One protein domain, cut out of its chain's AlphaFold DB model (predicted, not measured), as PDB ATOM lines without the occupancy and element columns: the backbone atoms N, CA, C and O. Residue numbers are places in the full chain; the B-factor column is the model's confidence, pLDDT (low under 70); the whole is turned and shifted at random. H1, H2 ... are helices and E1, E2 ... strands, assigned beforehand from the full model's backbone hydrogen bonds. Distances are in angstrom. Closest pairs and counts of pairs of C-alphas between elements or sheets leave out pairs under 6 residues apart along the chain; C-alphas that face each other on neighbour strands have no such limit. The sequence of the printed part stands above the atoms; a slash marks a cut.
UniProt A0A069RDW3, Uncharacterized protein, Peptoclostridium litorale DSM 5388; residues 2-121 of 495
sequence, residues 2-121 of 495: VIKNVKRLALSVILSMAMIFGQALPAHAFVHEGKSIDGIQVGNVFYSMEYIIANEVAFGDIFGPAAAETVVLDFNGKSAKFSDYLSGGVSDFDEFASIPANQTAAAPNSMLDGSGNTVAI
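What this domain is: This is residues 2 to 121 of the 495 residues of an uncharacterized protein of Peptoclostridium litorale DSM 5388 (UniProt A0A069RDW3). This is one twisted sheet of six short strands, built from three hairpins side by side, E3 with E4, E1 with E2, and E5 with E6, with short helices set round it. H2 and H5 are on the same face, while the longest helix, H1, is off the sheet and has H3 near it. The printed part has 120 residues with five named helices and six named strands, in the order H1 E1 E2 H2 H3 E3 E4 H4 H5 E5 E6; the sheet runs E4 E3 E1 E2 E5 E6 and is mixed, with E2 and E5 parallel and the other neighbours antiparallel. The class is mixed, helices and strands, and the whole is compact, with a radius of gyration of the C-alphas of 13.6 A and spans of 40 by 35 by 24 A.

How they stand to each other: Start with H1, residues 2 to 17, which is not on the sheet. It is close to, but not clearly touching, H3, residues 56 to 63: their closest C-alphas, those of Arg 8 and Gly 60, are 6.9 A apart, and the lines are about perpendicular at 80 degrees. Next find the hairpin of E1, residues 39 to 42, and E2, residues 45 to 48, antiparallel at 160 degrees, with N 47 and O 40 at 2.8 A. H2, residues 49 to 54, is on the sheet at a height over the sheet of 4.6 A, over none of the strands, but only just: 2 of its 6 C-alphas fall on E2. H2 and H3 are close but not clearly touching, with the closest C-alphas, those of Ile 52 and Phe 59, 6.0 A apart. H3 only grazes the sheet, with its residues 59 to 63. E3, residues 71 to 75, is antiparallel to E1, with N 41 and O 72 at 2.8 A. E2, H2, H3 and E3 make a split strand-helix-strand unit, two strands running the same way with E1 between them in the sheet, and its crossover is right-handed. E3 forms a hairpin with edge strand E4, residues 78 to 81, where N 73 and O 80 are 2.9 A apart. H4, residues 82 to 88, stands at the sheet's level, only just, with a height over the sheet of 3.9 A. H5, residues 93 to 97, lies over E4 at a height over the sheet of 7.6 A; it only just touches H4, with 3 pairs of C-alphas within 8 A, the closest being those of Tyr 85 and Phe 96 at 6.8 A. E5, residues 110 to 112, is parallel to E2, with N 112 and O 46 at 2.8 A, and forms a hairpin with edge strand E6, residues 118 to 120, where N 111 and O 119 are 2.8 A apart. In H2, H3, H4 and H5 every O i to N i+4 pair is within hydrogen-bond range; in H1, 10 of 12 are.

Where its parts are: Find C-alpha 2 at (-7.221, -26.285, -39.765); from there H1 runs 23.7 A to C-alpha 17 at (-5.741, -3.243, -44.962). Look next at E1, 9.9 A long, E2, 9.7 A, H2, 8.6 A, and H3, 10.0 A. E3, the longest strand by residues, runs 13.0 A from Val 71 to Phe 75, and E4 runs 10.7 A. H4 is 9.9 A, H5 6.0 A and E5 7.0 A long. E6, 6.5 A, ends at C-alpha 120, at (-35.446, -2.372, -43.740).

The domain as a whole: The C-alphas farthest apart, those of Val 2 and Gly 34, are 43.1 A apart, and the printed part has no cut. The long links are H1 to E1, with 21 residues, and H5 to E5, with 12; in the first, residues 31 to 32 pair antiparallel with residues 35 to 36. The mean pLDDT of the printed part is 81.8, and residues 2 to 27 are under 70.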
ATOM      1  N   VAL A   2      -8.275 -27.141 -39.166       41.66
ATOM      2  CA  VAL A   2      -7.221 -26.285 -39.765       41.66
ATOM      3  C   VAL A   2      -7.730 -25.336 -40.871       41.66
ATOM      4  O   VAL A   2      -7.405 -24.156 -40.848       41.66
ATOM      5  N   ILE A   3      -8.617 -25.786 -41.767       43.62
ATOM      6  CA  ILE A   3      -9.171 -24.942 -42.854       43.62
ATOM      7  C   ILE A   3     -10.070 -23.806 -42.321       43.62
ATOM      8  O   ILE A   3     -10.131 -22.731 -42.914       43.62
ATOM      9  N   LYS A   4     -10.728 -24.003 -41.167       48.62
ATOM     10  CA  LYS A   4     -11.602 -22.985 -40.553       48.62
ATOM     11  C   LYS A   4     -10.793 -21.815 -39.971       48.62
ATOM     12  O   LYS A   4     -11.270 -20.687 -39.978       48.62
ATOM     13  N   ASN A   5      -9.555 -22.070 -39.539       46.22
ATOM     14  CA  ASN A   5      -8.674 -21.049 -38.964       46.22
ATOM     15  C   ASN A   5      -7.960 -20.202 -40.033       46.22
ATOM     16  O   ASN A   5      -7.741 -19.019 -39.804       46.22
ATOM     17  N   VAL A   6      -7.665 -20.758 -41.215       49.50
ATOM     18  CA  VAL A   6      -7.050 -20.000 -42.326       49.50
ATOM     19  C   VAL A   6      -8.023 -18.970 -42.915       49.50
ATOM     20  O   VAL A   6      -7.622 -17.852 -43.217       49.50
ATOM     21  N   LYS A   7      -9.321 -19.301 -43.001       49.59
ATOM     22  CA  LYS A   7     -10.357 -18.360 -43.468       49.59
ATOM     23  C   LYS A   7     -10.571 -17.171 -42.518       49.59
ATOM     24  O   LYS A   7     -10.816 -16.068 -42.985       49.59
ATOM     25  N   ARG A   8     -10.438 -17.384 -41.201       52.53
ATOM     26  CA  ARG A   8     -10.544 -16.320 -40.185       52.53
ATOM     27  C   ARG A   8      -9.388 -15.321 -40.259       52.53
ATOM     28  O   ARG A   8      -9.618 -14.128 -40.134       52.53
ATOM     29  N   LEU A   9      -8.173 -15.803 -40.529       50.06
ATOM     30  CA  LEU A   9      -6.995 -14.948 -40.694       50.06
ATOM     31  C   LEU A   9      -7.077 -14.082 -41.965       50.06
ATOM     32  O   LEU A   9      -6.620 -12.948 -41.967       50.06
ATOM     33  N   ALA A  10      -7.677 -14.598 -43.042       54.12
ATOM     34  CA  ALA A  10      -7.857 -13.833 -44.276       54.12
ATOM     35  C   ALA A  10      -8.846 -12.667 -44.099       54.12
ATOM     36  O   ALA A  10      -8.591 -11.581 -44.605       54.12
ATOM     37  N   LEU A  11      -9.935 -12.867 -43.347       54.84
ATOM     38  CA  LEU A  11     -10.922 -11.814 -43.091       54.84
ATOM     39  C   LEU A  11     -10.332 -10.676 -42.248       54.84
ATOM     40  O   LEU A  11     -10.494  -9.514 -42.608       54.84
ATOM     41  N   SER A  12      -9.593 -10.996 -41.181       53.59
ATOM     42  CA  SER A  12      -8.974  -9.981 -40.321       53.59
ATOM     43  C   SER A  12      -7.855  -9.203 -41.022       53.59
ATOM     44  O   SER A  12      -7.707  -8.009 -40.776       53.59
ATOM     45  N   VAL A  13      -7.107  -9.834 -41.935       54.25
ATOM     46  CA  VAL A  13      -6.074  -9.169 -42.754       54.25
ATOM     47  C   VAL A  13      -6.691  -8.270 -43.834       54.25
ATOM     48  O   VAL A  13      -6.228  -7.151 -44.022       54.25
ATOM     49  N   ILE A  14      -7.768  -8.705 -44.499       55.53
ATOM     50  CA  ILE A  14      -8.465  -7.887 -45.507       55.53
ATOM     51  C   ILE A  14      -9.119  -6.657 -44.854       55.53
ATOM     52  O   ILE A  14      -8.997  -5.553 -45.379       55.53
ATOM     53  N   LEU A  15      -9.745  -6.816 -43.680       55.22
ATOM     54  CA  LEU A  15     -10.397  -5.705 -42.974       55.22
ATOM     55  C   LEU A  15      -9.395  -4.680 -42.419       55.22
ATOM     56  O   LEU A  15      -9.699  -3.494 -42.353       55.22
ATOM     57  N   SER A  16      -8.195  -5.121 -42.030       51.28
ATOM     58  CA  SER A  16      -7.156  -4.225 -41.501       51.28
ATOM     59  C   SER A  16      -6.377  -3.475 -42.587       51.28
ATOM     60  O   SER A  16      -5.842  -2.407 -42.295       51.28
ATOM     61  N   MET A  17      -6.351  -3.964 -43.833       50.19
ATOM     62  CA  MET A  17      -5.741  -3.243 -44.962       50.19
ATOM     63  C   MET A  17      -6.662  -2.171 -45.570       50.19
ATOM     64  O   MET A  17      -6.153  -1.199 -46.114       50.19
ATOM     65  N   ALA A  18      -7.988  -2.284 -45.431       50.56
ATOM     66  CA  ALA A  18      -8.947  -1.329 -46.007       50.56
ATOM     67  C   ALA A  18      -9.141  -0.019 -45.198       50.56
ATOM     68  O   ALA A  18      -9.799   0.899 -45.675       50.56
ATOM     69  N   MET A  19      -8.577   0.105 -43.986       51.59
ATOM     70  CA  MET A  19      -8.821   1.252 -43.082       51.59
ATOM     71  C   MET A  19      -7.730   2.346 -43.092       51.59
ATOM     72  O   MET A  19      -7.590   3.086 -42.115       51.59
ATOM     73  N   ILE A  20      -6.922   2.474 -44.150       48.38
ATOM     74  CA  ILE A  20      -5.924   3.556 -44.234       48.38
ATOM     75  C   ILE A  20      -6.525   4.748 -44.995       48.38
ATOM     76  O   ILE A  20      -6.674   4.730 -46.207       48.38
ATOM     77  N   PHE A  21      -6.870   5.785 -44.229       43.75
ATOM     78  CA  PHE A  21      -7.601   6.998 -44.614       43.75
ATOM     79  C   PHE A  21      -7.197   7.655 -45.950       43.75
ATOM     80  O   PHE A  21      -6.119   8.244 -46.064       43.75
ATOM     81  N   GLY A  22      -8.139   7.709 -46.896       43.00
ATOM     82  CA  GLY A  22      -8.128   8.627 -48.037       43.00
ATOM     83  C   GLY A  22      -9.413   9.459 -48.091       43.00
ATOM     84  O   GLY A  22     -10.497   8.912 -48.252       43.00
ATOM     85  N   GLN A  23      -9.311  10.789 -47.973       40.31
ATOM     86  CA  GLN A  23     -10.448  11.695 -48.176       40.31
ATOM     87  C   GLN A  23     -10.592  12.031 -49.666       40.31
ATOM     88  O   GLN A  23      -9.862  12.867 -50.197       40.31
ATOM     89  N   ALA A  24     -11.539  11.383 -50.343       44.78
ATOM     90  CA  ALA A  24     -12.039  11.792 -51.653       44.78
ATOM     91  C   ALA A  24     -13.574  11.746 -51.637       44.78
ATOM     92  O   ALA A  24     -14.164  10.935 -50.929       44.78
ATOM     93  N   LEU A  25     -14.212  12.651 -52.384       45.19
ATOM     94  CA  LEU A  25     -15.671  12.777 -52.460       45.19
ATOM     95  C   LEU A  25     -16.318  11.442 -52.897       45.19
ATOM     96  O   LEU A  25     -15.806  10.821 -53.834       45.19
ATOM     97  N   PRO A  26     -17.423  11.003 -52.260       49.19
ATOM     98  CA  PRO A  26     -17.976   9.674 -52.481       49.19
ATOM     99  C   PRO A  26     -18.658   9.582 -53.845       49.19
ATOM    100  O   PRO A  26     -19.674  10.228 -54.103       49.19
ATOM    101  N   ALA A  27     -18.120   8.730 -54.709       56.44
ATOM    102  CA  ALA A  27     -18.877   8.153 -55.803       56.44
ATOM    103  C   ALA A  27     -19.279   6.743 -55.343       56.44
ATOM    104  O   ALA A  27     -18.415   5.892 -55.153       56.44
ATOM    105  N   HIS A  28     -20.587   6.537 -55.151       70.44
ATOM    106  CA  HIS A  28     -21.253   5.258 -54.854       70.44
ATOM    107  C   HIS A  28     -21.273   4.718 -53.411       70.44
ATOM    108  O   HIS A  28     -21.817   3.632 -53.228       70.44
ATOM    109  N   ALA A  29     -20.825   5.483 -52.411       79.44
ATOM    110  CA  ALA A  29     -20.998   5.146 -50.993       79.44
ATOM    111  C   ALA A  29     -22.431   4.712 -50.635       79.44
ATOM    112  O   ALA A  29     -23.400   5.359 -51.051       79.44
ATOM    113  N   PHE A  30     -22.575   3.678 -49.808       85.00
ATOM    114  CA  PHE A  30     -23.867   3.322 -49.238       85.00
ATOM    115  C   PHE A  30     -24.317   4.406 -48.248       85.00
ATOM    116  O   PHE A  30     -23.698   4.622 -47.205       85.00
ATOM    117  N   VAL A  31     -25.402   5.108 -48.585       83.56
ATOM    118  CA  VAL A  31     -25.990   6.160 -47.746       83.56
ATOM    119  C   VAL A  31     -27.267   5.642 -47.099       83.56
ATOM    120  O   VAL A  31     -28.141   5.092 -47.769       83.56
ATOM    121  N   HIS A  32     -27.384   5.841 -45.792       84.56
ATOM    122  CA  HIS A  32     -28.597   5.565 -45.039       84.56
ATOM    123  C   HIS A  32     -28.877   6.723 -44.082       84.56
ATOM    124  O   HIS A  32     -28.007   7.129 -43.310       84.56
ATOM    125  N   GLU A  33     -30.090   7.273 -44.161       81.62
ATOM    126  CA  GLU A  33     -30.508   8.455 -43.394       81.62
ATOM    127  C   GLU A  33     -29.582   9.665 -43.619       81.62
ATOM    128  O   GLU A  33     -29.264  10.414 -42.692       81.62
ATOM    129  N   GLY A  34     -29.124   9.857 -44.863       77.06
ATOM    130  CA  GLY A  34     -28.225  10.953 -45.233       77.06
ATOM    131  C   GLY A  34     -26.797  10.830 -44.690       77.06
ATOM    132  O   GLY A  34     -26.035  11.795 -44.762       77.06
ATOM    133  N   LYS A  35     -26.412   9.672 -44.139       81.06
ATOM    134  CA  LYS A  35     -25.044   9.385 -43.686       81.06
ATOM    135  C   LYS A  35     -24.432   8.265 -44.515       81.06
ATOM    136  O   LYS A  35     -25.072   7.242 -44.731       81.06
ATOM    137  N   SER A  36     -23.183   8.450 -44.937       87.12
ATOM    138  CA  SER A  36     -22.375   7.368 -45.505       87.12
ATOM    139  C   SER A  36     -22.109   6.326 -44.420       87.12
ATOM    140  O   SER A  36     -21.650   6.687 -43.334       87.12
ATOM    141  N   ILE A  37     -22.397   5.059 -44.701       90.62
ATOM    142  CA  ILE A  37     -22.147   3.941 -43.791       90.62
ATOM    143  C   ILE A  37     -21.193   2.968 -44.471       90.62
ATOM    144  O   ILE A  37     -21.561   2.313 -45.442       90.62
ATOM    145  N   ASP A  38     -19.995   2.827 -43.908       94.25
ATOM    146  CA  ASP A  38     -19.053   1.796 -44.333       94.25
ATOM    147  C   ASP A  38     -19.546   0.407 -43.901       94.25
ATOM    148  O   ASP A  38     -20.112   0.224 -42.812       94.25
ATOM    149  N   GLY A  39     -19.296  -0.604 -44.726       95.31
ATOM    150  CA  GLY A  39     -19.717  -1.965 -44.445       95.31
ATOM    151  C   GLY A  39     -19.532  -2.929 -45.606       95.31
ATOM    152  O   GLY A  39     -18.773  -2.710 -46.548       95.31
ATOM    153  N   ILE A  40     -20.214  -4.065 -45.505       95.94
ATOM    154  CA  ILE A  40     -20.178  -5.110 -46.525       95.94
ATOM    155  C   ILE A  40     -21.603  -5.556 -46.814       95.94
ATOM    156  O   ILE A  40     -22.328  -5.972 -45.911       95.94
ATOM    157  N   GLN A  41     -21.997  -5.552 -48.082       96.62
ATOM    158  CA  GLN A  41     -23.201  -6.236 -48.529       96.62
ATOM    159  C   GLN A  41     -22.900  -7.708 -48.800       96.62
ATOM    160  O   GLN A  41     -21.959  -8.027 -49.524       96.62
ATOM    161  N   VAL A  42     -23.745  -8.602 -48.285       96.38
ATOM    162  CA  VAL A  42     -23.762 -10.026 -48.646       96.38
ATOM    163  C   VAL A  42     -25.181 -10.400 -49.073       96.38
ATOM    164  O   VAL A  42     -26.108 -10.424 -48.258       96.38
ATOM    165  N   GLY A  43     -25.373 -10.681 -50.362       95.06
ATOM    166  CA  GLY A  43     -26.703 -10.899 -50.931       95.06
ATOM    167  C   GLY A  43     -27.559  -9.634 -50.830       95.06
ATOM    168  O   GLY A  43     -27.185  -8.599 -51.365       95.06
ATOM    169  N   ASN A  44     -28.693  -9.703 -50.125       95.19
ATOM    170  CA  ASN A  44     -29.629  -8.577 -49.967       95.19
ATOM    171  C   ASN A  44     -29.516  -7.872 -48.602       95.19
ATOM    172  O   ASN A  44     -30.402  -7.093 -48.244       95.19
ATOM    173  N   VAL A  45     -28.480  -8.174 -47.815       96.12
ATOM    174  CA  VAL A  45     -28.282  -7.602 -46.477       96.12
ATOM    175  C   VAL A  45     -26.961  -6.840 -46.445       96.12
ATOM    176  O   VAL A  45     -25.931  -7.385 -46.839       96.12
ATOM    177  N   PHE A  46     -26.995  -5.595 -45.978       96.50
ATOM    178  CA  PHE A  46     -25.811  -4.790 -45.691       96.50
ATOM    179  C   PHE A  46     -25.436  -4.919 -44.219       96.50
ATOM    180  O   PHE A  46     -26.284  -4.808 -43.342       96.50
ATOM    181  N   TYR A  47     -24.172  -5.175 -43.928       96.94
ATOM    182  CA  TYR A  47     -23.666  -5.323 -42.571       96.94
ATOM    183  C   TYR A  47     -22.776  -4.120 -42.297       96.94
ATOM    184  O   TYR A  47     -21.738  -3.981 -42.947       96.94
ATOM    185  N   SER A  48     -23.193  -3.240 -41.382       95.56
ATOM    186  CA  SER A  48     -22.398  -2.055 -41.056       95.56
ATOM    187  C   SER A  48     -21.040  -2.454 -40.480       95.56
ATOM    188  O   SER A  48     -20.890  -3.517 -39.867       95.56
ATOM    189  N   MET A  49     -20.038  -1.592 -40.634       94.88
ATOM    190  CA  MET A  49     -18.719  -1.831 -40.049       94.88
ATOM    191  C   MET A  49     -18.804  -2.038 -38.528       94.88
ATOM    192  O   MET A  49     -18.170  -2.941 -37.989       94.88
ATOM    193  N   GLU A  50     -19.647  -1.265 -37.841       92.69
ATOM    194  CA  GLU A  50     -19.898  -1.428 -36.404       92.69
ATOM    195  C   GLU A  50     -20.424  -2.830 -36.064       92.69
ATOM    196  O   GLU A  50     -19.928  -3.461 -35.128       92.69
ATOM    197  N   TYR A  51     -21.372  -3.356 -36.854       94.62
ATOM    198  CA  TYR A  51     -21.885  -4.713 -36.671       94.62
ATOM    199  C   TYR A  51     -20.777  -5.748 -36.841       94.62
ATOM    200  O   TYR A  51     -20.651  -6.660 -36.022       94.62
ATOM    201  N   ILE A  52     -19.983  -5.613 -37.908       94.94
ATOM    202  CA  ILE A  52     -18.904  -6.542 -38.257       94.94
ATOM    203  C   ILE A  52     -17.863  -6.587 -37.135       94.94
ATOM    204  O   ILE A  52     -17.469  -7.677 -36.722       94.94
ATOM    205  N   ILE A  53     -17.466  -5.426 -36.606       90.31
ATOM    206  CA  ILE A  53     -16.517  -5.316 -35.491       90.31
ATOM    207  C   ILE A  53     -17.093  -5.959 -34.223       90.31
ATOM    208  O   ILE A  53     -16.403  -6.729 -33.556       90.31
ATOM    209  N   ALA A  54     -18.359  -5.690 -33.897       90.75
ATOM    210  CA  ALA A  54     -19.000  -6.235 -32.701       90.75
ATOM    211  C   ALA A  54     -19.286  -7.749 -32.796       90.75
ATOM    212  O   ALA A  54     -19.351  -8.430 -31.772       90.75
ATOM    213  N   ASN A  55     -19.445  -8.290 -34.009       92.19
ATOM    214  CA  ASN A  55     -19.916  -9.657 -34.257       92.19
ATOM    215  C   ASN A  55     -18.995 -10.457 -35.194       92.19
ATOM    216  O   ASN A  55     -19.476 -11.300 -35.955       92.19
ATOM    217  N   GLU A  56     -17.676 -10.247 -35.121       91.00
ATOM    218  CA  GLU A  56     -16.674 -10.801 -36.053       91.00
ATOM    219  C   GLU A  56     -16.868 -12.301 -36.338       91.00
ATOM    220  O   GLU A  56     -16.854 -12.742 -37.488       91.00
ATOM    221  N   VAL A  57     -17.095 -13.104 -35.292       88.12
ATOM    222  CA  VAL A  57     -17.266 -14.558 -35.429       88.12
ATOM    223  C   VAL A  57     -18.534 -14.906 -36.207       88.12
ATOM    224  O   VAL A  57     -18.483 -15.748 -37.103       88.12
ATOM    225  N   ALA A  58     -19.657 -14.266 -35.871       90.69
ATOM    226  CA  ALA A  58     -20.937 -14.514 -36.525       90.69
ATOM    227  C   ALA A  58     -20.914 -14.012 -37.973       90.69
ATOM    228  O   ALA A  58     -21.343 -14.723 -38.879       90.69
ATOM    229  N   PHE A  59     -20.340 -12.830 -38.210       93.62
ATOM    230  CA  PHE A  59     -20.171 -12.295 -39.555       93.62
ATOM    231  C   PHE A  59     -19.227 -13.155 -40.403       93.62
ATOM    232  O   PHE A  59     -19.523 -13.422 -41.563       93.62
ATOM    233  N   GLY A  60     -18.141 -13.686 -39.838       89.50
ATOM    234  CA  GLY A  60     -17.241 -14.599 -40.547       89.50
ATOM    235  C   GLY A  60     -17.917 -15.898 -41.006       89.50
ATOM    236  O   GLY A  60     -17.586 -16.416 -42.075       89.50
ATOM    237  N   ASP A  61     -18.890 -16.407 -40.243       90.62
ATOM    238  CA  ASP A  61     -19.707 -17.560 -40.645       90.62
ATOM    239  C   ASP A  61     -20.738 -17.201 -41.743       90.62
ATOM    240  O   ASP A  61     -21.136 -18.088 -42.499       90.62
ATOM    241  N   ILE A  62     -21.116 -15.923 -41.889       92.69
ATOM    242  CA  ILE A  62     -21.974 -15.402 -42.974       92.69
ATOM    243  C   ILE A  62     -21.159 -15.138 -44.247       92.69
ATOM    244  O   ILE A  62     -21.524 -15.592 -45.331       92.69
ATOM    245  N   PHE A  63     -20.041 -14.424 -44.121       92.19
ATOM    246  CA  PHE A  63     -19.184 -14.014 -45.230       92.19
ATOM    247  C   PHE A  63     -18.386 -15.189 -45.811       92.19
ATOM    248  O   PHE A  63     -18.278 -15.343 -47.023       92.19
ATOM    249  N   GLY A  64     -17.840 -16.065 -44.962       89.00
ATOM    250  CA  GLY A  64     -16.961 -17.165 -45.374       89.00
ATOM    251  C   GLY A  64     -17.533 -18.180 -46.385       89.00
ATOM    252  O   GLY A  64     -16.735 -18.742 -47.152       89.00
ATOM    253  N   PRO A  65     -18.844 -18.499 -46.373       90.38
ATOM    254  CA  PRO A  65     -19.496 -19.304 -47.406       90.38
ATOM    255  C   PRO A  65     -20.153 -18.486 -48.531       90.38
ATOM    256  O   PRO A  65     -20.633 -19.100 -49.484       90.38
ATOM    257  N   ALA A  66     -20.211 -17.154 -48.437       89.94
ATOM    258  CA  ALA A  66     -20.840 -16.326 -49.461       89.94
ATOM    259  C   ALA A  66     -20.079 -16.411 -50.791       89.94
ATOM    260  O   ALA A  66     -18.847 -16.461 -50.826       89.94
ATOM    261  N   ALA A  67     -20.822 -16.427 -51.897       90.38
ATOM    262  CA  ALA A  67     -20.225 -16.392 -53.225       90.38
ATOM    263  C   ALA A  67     -19.703 -14.976 -53.507       90.38
ATOM    264  O   ALA A  67     -20.420 -14.002 -53.263       90.38
ATOM    265  N   ALA A  68     -18.466 -14.847 -53.993       89.81
ATOM    266  CA  ALA A  68     -17.794 -13.550 -54.123       89.81
ATOM    267  C   ALA A  68     -18.559 -12.565 -55.030       89.81
ATOM    268  O   ALA A  68     -18.514 -11.361 -54.799       89.81
ATOM    269  N   GLU A  69     -19.309 -13.067 -56.012       90.25
ATOM    270  CA  GLU A  69     -20.161 -12.272 -56.904       90.25
ATOM    271  C   GLU A  69     -21.395 -11.656 -56.218       90.25
ATOM    272  O   GLU A  69     -22.021 -10.750 -56.771       90.25
ATOM    273  N   THR A  70     -21.750 -12.141 -55.026       92.50
ATOM    274  CA  THR A  70     -22.868 -11.633 -54.206       92.50
ATOM    275  C   THR A  70     -22.419 -10.668 -53.113       92.50
ATOM    276  O   THR A  70     -23.246 -10.213 -52.320       92.50
ATOM    277  N   VAL A  71     -21.118 -10.380 -53.049       96.06
ATOM    278  CA  VAL A  71     -20.513  -9.534 -52.025       96.06
ATOM    279  C   VAL A  71     -20.116  -8.194 -52.639       96.06
ATOM    280  O   VAL A  71     -19.379  -8.157 -53.626       96.06
ATOM    281  N   VAL A  72     -20.564  -7.099 -52.025       95.75
ATOM    282  CA  VAL A  72     -20.105  -5.734 -52.334       95.75
ATOM    283  C   VAL A  72     -19.397  -5.189 -51.102       95.75
ATOM    284  O   VAL A  72     -19.941  -5.235 -50.001       95.75
ATOM    285  N   LEU A  73     -18.169  -4.721 -51.289       95.12
ATOM    286  CA  LEU A  73     -17.392  -4.016 -50.276       95.12
ATOM    287  C   LEU A  73     -17.692  -2.521 -50.403       95.12
ATOM    288  O   LEU A  73     -17.682  -2.029 -51.530       95.12
ATOM    289  N   ASP A  74     -17.956  -1.829 -49.295       93.44
ATOM    290  CA  ASP A  74     -18.266  -0.394 -49.259       93.44
ATOM    291  C   ASP A  74     -17.446   0.278 -48.156       93.44
ATOM    292  O   ASP A  74     -17.726   0.105 -46.969       93.44
ATOM    293  N   PHE A  75     -16.381   0.974 -48.542       91.62
ATOM    294  CA  PHE A  75     -15.432   1.576 -47.609       91.62
ATOM    295  C   PHE A  75     -14.979   2.939 -48.121       91.62
ATOM    296  O   PHE A  75     -14.737   3.110 -49.318       91.62
ATOM    297  N   ASN A  76     -14.832   3.906 -47.213       86.50
ATOM    298  CA  ASN A  76     -14.305   5.244 -47.512       86.50
ATOM    299  C   ASN A  76     -15.066   5.929 -48.660       86.50
ATOM    300  O   ASN A  76     -14.495   6.639 -49.492       86.50
ATOM    301  N   GLY A  77     -16.372   5.676 -48.721       84.88
ATOM    302  CA  GLY A  77     -17.264   6.220 -49.733       84.88
ATOM    303  C   GLY A  77     -17.087   5.659 -51.149       84.88
ATOM    304  O   GLY A  77     -17.526   6.295 -52.112       84.88
ATOM    305  N   LYS A  78     -16.438   4.498 -51.281       89.62
ATOM    306  CA  LYS A  78     -16.259   3.758 -52.533       89.62
ATOM    307  C   LYS A  78     -16.782   2.339 -52.372       89.62
ATOM    308  O   LYS A  78     -16.522   1.684 -51.364       89.62
ATOM    309  N   SER A  79     -17.413   1.832 -53.424       92.88
ATOM    310  CA  SER A  79     -18.060   0.520 -53.370       92.88
ATOM    311  C   SER A  79     -17.717  -0.303 -54.600       92.88
ATOM    312  O   SER A  79     -17.739   0.218 -55.715       92.88
ATOM    313  N   ALA A  80     -17.387  -1.582 -54.429       94.19
ATOM    314  CA  ALA A  80     -17.048  -2.481 -55.532       94.19
ATOM    315  C   ALA A  80     -17.371  -3.944 -55.202       94.19
ATOM    316  O   ALA A  80     -17.355  -4.362 -54.041       94.19
ATOM    317  N   LYS A  81     -17.644  -4.754 -56.233       95.56
ATOM    318  CA  LYS A  81     -17.841  -6.199 -56.053       95.56
ATOM    319  C   LYS A  81     -16.558  -6.870 -55.591       95.56
ATOM    320  O   LYS A  81     -15.481  -6.648 -56.147       95.56
ATOM    321  N   PHE A  82     -16.693  -7.777 -54.633       94.88
ATOM    322  CA  PHE A  82     -15.554  -8.513 -54.097       94.88
ATOM    323  C   PHE A  82     -14.916  -9.437 -55.142       94.88
ATOM    324  O   PHE A  82     -13.693  -9.537 -55.199       94.88
ATOM    325  N   SER A  83     -15.721 -10.063 -56.011       93.06
ATOM    326  CA  SER A  83     -15.215 -10.857 -57.142       93.06
ATOM    327  C   SER A  83     -14.277 -10.059 -58.045       93.06
ATOM    328  O   SER A  83     -13.232 -10.562 -58.457       93.06
ATOM    329  N   ASP A  84     -14.640  -8.809 -58.319       94.00
ATOM    330  CA  ASP A  84     -13.946  -7.971 -59.289       94.00
ATOM    331  C   ASP A  84     -12.631  -7.480 -58.681       94.00
ATOM    332  O   ASP A  84     -11.583  -7.599 -59.319       94.00
ATOM    333  N   TYR A  85     -12.655  -7.081 -57.404       93.69
ATOM    334  CA  TYR A  85     -11.454  -6.742 -56.637       93.69
ATOM    335  C   TYR A  85     -10.445  -7.898 -56.590       93.69
ATOM    336  O   TYR A  85      -9.275  -7.710 -56.925       93.69
ATOM    337  N   LEU A  86     -10.894  -9.120 -56.270       90.50
ATOM    338  CA  LEU A  86     -10.022 -10.302 -56.243       90.50
ATOM    339  C   LEU A  86      -9.387 -10.602 -57.610       90.50
ATOM    340  O   LEU A  86      -8.276 -11.129 -57.671       90.50
ATOM    341  N   SER A  87     -10.080 -10.276 -58.705       91.12
ATOM    342  CA  SER A  87      -9.579 -10.476 -60.068       91.12
ATOM    343  C   SER A  87      -8.663  -9.351 -60.566       91.12
ATOM    344  O   SER A  87      -7.867  -9.575 -61.477       91.12
ATOM    345  N   GLY A  88      -8.746  -8.160 -59.962       86.94
ATOM    346  CA  GLY A  88      -8.031  -6.958 -60.396       86.94
ATOM    347  C   GLY A  88      -6.525  -6.977 -60.127       86.94
ATOM    348  O   GLY A  88      -5.795  -6.189 -60.722       86.94
ATOM    349  N   GLY A  89      -6.040  -7.868 -59.254       84.19
ATOM    350  CA  GLY A  89      -4.607  -8.037 -58.973       84.19
ATOM    351  C   GLY A  89      -3.942  -6.855 -58.256       84.19
ATOM    352  O   GLY A  89      -2.716  -6.821 -58.155       84.19
ATOM    353  N   VAL A  90      -4.728  -5.898 -57.761       81.75
ATOM    354  CA  VAL A  90      -4.256  -4.756 -56.972       81.75
ATOM    355  C   VAL A  90      -4.306  -5.087 -55.483       81.75
ATOM    356  O   VAL A  90      -5.215  -5.767 -55.013       81.75
ATOM    357  N   SER A  91      -3.303  -4.634 -54.732       83.31
ATOM    358  CA  SER A  91      -3.201  -4.910 -53.294       83.31
ATOM    359  C   SER A  91      -4.103  -4.021 -52.442       83.31
ATOM    360  O   SER A  91      -4.393  -4.376 -51.306       83.31
ATOM    361  N   ASP A  92      -4.533  -2.878 -52.976       88.88
ATOM    362  CA  ASP A  92      -5.267  -1.849 -52.248       88.88
ATOM    363  C   ASP A  92      -6.685  -1.693 -52.815       88.88
ATOM    364  O   ASP A  92      -6.880  -1.560 -54.027       88.88
ATOM    365  N   PHE A  93      -7.688  -1.786 -51.938       88.62
ATOM    366  CA  PHE A  93      -9.091  -1.675 -52.336       88.62
ATOM    367  C   PHE A  93      -9.458  -0.244 -52.736       88.62
ATOM    368  O   PHE A  93     -10.191  -0.050 -53.705       88.62
ATOM    369  N   ASP A  94      -8.925   0.759 -52.040       87.31
ATOM    370  CA  ASP A  94      -9.233   2.156 -52.315       87.31
ATOM    371  C   ASP A  94      -8.688   2.586 -53.674       87.31
ATOM    372  O   ASP A  94      -9.367   3.330 -54.385       87.31
ATOM    373  N   GLU A  95      -7.505   2.113 -54.069       89.88
ATOM    374  CA  GLU A  95      -6.952   2.294 -55.414       89.88
ATOM    375  C   GLU A  95      -7.832   1.603 -56.463       89.88
ATOM    376  O   GLU A  95      -8.233   2.236 -57.444       89.88
ATOM    377  N   PHE A  96      -8.213   0.339 -56.226       91.88
ATOM    378  CA  PHE A  96      -9.094  -0.420 -57.119       91.88
ATOM    379  C   PHE A  96     -10.422   0.296 -57.379       91.88
ATOM    380  O   PHE A  96     -10.826   0.484 -58.531       91.88
ATOM    381  N   ALA A  97     -11.098   0.684 -56.297       90.38
ATOM    382  CA  ALA A  97     -12.441   1.245 -56.304       90.38
ATOM    383  C   ALA A  97     -12.453   2.747 -56.631       90.38
ATOM    384  O   ALA A  97     -13.520   3.322 -56.818       90.38
ATOM    385  N   SER A  98     -11.289   3.401 -56.747       88.56
ATOM    386  CA  SER A  98     -11.200   4.769 -57.286       88.56
ATOM    387  C   SER A  98     -11.425   4.823 -58.795       88.56
ATOM    388  O   SER A  98     -11.687   5.896 -59.336       88.56
ATOM    389  N   ILE A  99     -11.303   3.692 -59.493       89.06
ATOM    390  CA  ILE A  99     -11.561   3.606 -60.929       89.06
ATOM    391  C   ILE A  99     -13.081   3.502 -61.129       89.06
ATOM    392  O   ILE A  99     -13.660   2.492 -60.730       89.06
ATOM    393  N   PRO A 100     -13.746   4.468 -61.796       87.81
ATOM    394  CA  PRO A 100     -15.208   4.467 -61.920       87.81
ATOM    395  C   PRO A 100     -15.789   3.194 -62.550       87.81
ATOM    396  O   PRO A 100     -16.871   2.757 -62.181       87.81
ATOM    397  N   ALA A 101     -15.056   2.562 -63.474       90.50
ATOM    398  CA  ALA A 101     -15.475   1.315 -64.120       90.50
ATOM    399  C   ALA A 101     -15.496   0.095 -63.178       90.50
ATOM    400  O   ALA A 101     -16.144  -0.898 -63.493       90.50
ATOM    401  N   ASN A 102     -14.797   0.173 -62.044       92.62
ATOM    402  CA  ASN A 102     -14.747  -0.886 -61.038       92.62
ATOM    403  C   ASN A 102     -15.786  -0.679 -59.929       92.62
ATOM    404  O   ASN A 102     -15.973  -1.563 -59.092       92.62
ATOM    405  N   GLN A 103     -16.448   0.483 -59.893       91.25
ATOM    406  CA  GLN A 103     -17.412   0.779 -58.850       91.25
ATOM    407  C   GLN A 103     -18.715   0.011 -59.062       91.25
ATOM    408  O   GLN A 103     -19.243  -0.106 -60.167       91.25
ATOM    409  N   THR A 104     -19.249  -0.527 -57.974       92.06
ATOM    410  CA  THR A 104     -20.560  -1.168 -57.920       92.06
ATOM    411  C   THR A 104     -21.272  -0.674 -56.678       92.06
ATOM    412  O   THR A 104     -20.842  -0.977 -55.569       92.06
ATOM    413  N   ALA A 105     -22.375   0.049 -56.870       90.62
ATOM    414  CA  ALA A 105     -23.202   0.516 -55.765       90.62
ATOM    415  C   ALA A 105     -23.744  -0.661 -54.943       90.62
ATOM    416  O   ALA A 105     -24.233  -1.649 -55.506       90.62
ATOM    417  N   ALA A 106     -23.711  -0.520 -53.621       91.06
ATOM    418  CA  ALA A 106     -24.473  -1.391 -52.745       91.06
ATOM    419  C   ALA A 106     -25.981  -1.175 -52.985       91.06
ATOM    420  O   ALA A 106     -26.459  -0.047 -53.100       91.06
ATOM    421  N   ALA A 107     -26.738  -2.266 -53.068       91.81
ATOM    422  CA  ALA A 107     -28.191  -2.268 -53.242       91.81
ATOM    423  C   ALA A 107     -28.864  -3.305 -52.318       91.81
ATOM    424  O   ALA A 107     -29.465  -4.270 -52.799       91.81
ATOM    425  N   PRO A 108     -28.721  -3.172 -50.989       93.75
ATOM    426  CA  PRO A 108     -29.353  -4.071 -50.026       93.75
ATOM    427  C   PRO A 108     -30.866  -3.815 -49.883       93.75
ATOM    428  O   PRO A 108     -31.351  -2.705 -50.089       93.75
ATOM    429  N   ASN A 109     -31.609  -4.830 -49.430       93.38
ATOM    430  CA  ASN A 109     -33.018  -4.706 -49.016       93.38
ATOM    431  C   ASN A 109     -33.161  -4.483 -47.500       93.38
ATOM    432  O   ASN A 109     -34.244  -4.204 -46.989       93.38
ATOM    433  N   SER A 110     -32.086  -4.702 -46.750       94.94
ATOM    434  CA  SER A 110     -32.044  -4.518 -45.302       94.94
ATOM    435  C   SER A 110     -30.609  -4.332 -44.836       94.94
ATOM    436  O   SER A 110     -29.682  -4.756 -45.524       94.94
ATOM    437  N   MET A 111     -30.424  -3.720 -43.676       96.00
ATOM    438  CA  MET A 111     -29.132  -3.552 -43.029       96.00
ATOM    439  C   MET A 111     -29.167  -4.112 -41.613       96.00
ATOM    440  O   MET A 111     -30.189  -4.016 -40.941       96.00
ATOM    441  N   LEU A 112     -28.053  -4.676 -41.157       96.44
ATOM    442  CA  LEU A 112     -27.781  -4.892 -39.742       96.44
ATOM    443  C   LEU A 112     -26.916  -3.742 -39.226       96.44
ATOM    444  O   LEU A 112     -25.804  -3.536 -39.717       96.44
ATOM    445  N   ASP A 113     -27.462  -2.981 -38.278       93.19
ATOM    446  CA  ASP A 113     -26.777  -1.858 -37.630       93.19
ATOM    447  C   ASP A 113     -25.758  -2.329 -36.573       93.19
ATOM    448  O   ASP A 113     -25.663  -3.519 -36.265       93.19
ATOM    449  N   GLY A 114     -25.007  -1.397 -35.970       89.62
ATOM    450  CA  GLY A 114     -24.017  -1.712 -34.930       89.62
ATOM    451  C   GLY A 114     -24.583  -2.416 -33.689       89.62
ATOM    452  O   GLY A 114     -23.841  -3.071 -32.960       89.62
ATOM    453  N   SER A 115     -25.899  -2.341 -33.469       92.00
ATOM    454  CA  SER A 115     -26.601  -3.033 -32.382       92.00
ATOM    455  C   SER A 115     -27.105  -4.427 -32.781       92.00
ATOM    456  O   SER A 115     -27.618  -5.157 -31.933       92.00
ATOM    457  N   GLY A 116     -26.965  -4.816 -34.051       92.88
ATOM    458  CA  GLY A 116     -27.464  -6.078 -34.594       92.88
ATOM    459  C   GLY A 116     -28.951  -6.075 -34.939       92.88
ATOM    460  O   GLY A 116     -29.516  -7.145 -35.170       92.88
ATOM    461  N   ASN A 117     -29.598  -4.909 -34.995       94.81
ATOM    462  CA  ASN A 117     -30.994  -4.809 -35.408       94.81
ATOM    463  C   ASN A 117     -31.105  -4.793 -36.930       94.81
ATOM    464  O   ASN A 117     -30.318  -4.146 -37.620       94.81
ATOM    465  N   THR A 118     -32.118  -5.479 -37.460       95.06
ATOM    466  CA  THR A 118     -32.434  -5.424 -38.890       95.06
ATOM    467  C   THR A 118     -33.256  -4.177 -39.201       95.06
ATOM    468  O   THR A 118     -34.398  -4.051 -38.764       95.06
ATOM    469  N   VAL A 119     -32.691  -3.291 -40.011       92.50
ATOM    470  CA  VAL A 119     -33.336  -2.101 -40.562       92.50
ATOM    471  C   VAL A 119     -33.737  -2.399 -42.003       92.50
ATOM    472  O   VAL A 119     -32.912  -2.832 -42.803       92.50
ATOM    473  N   ALA A 120     -35.007  -2.210 -42.357       90.06
ATOM    474  CA  ALA A 120     -35.446  -2.372 -43.740       90.06
ATOM    475  C   ALA A 120     -34.906  -1.222 -44.607       90.06
ATOM    476  O   ALA A 120     -34.995  -0.059 -44.218       90.06
ATOM    477  N   ILE A 121     -34.383  -1.546 -45.790       85.44
ATOM    478  CA  ILE A 121     -33.907  -0.569 -46.773       85.44
ATOM    479  C   ILE A 121     -34.780  -0.701 -48.011       85.44
ATOM    480  O   ILE A 121     -35.014  -1.805 -48.498       85.44
TER     481      ILE A 121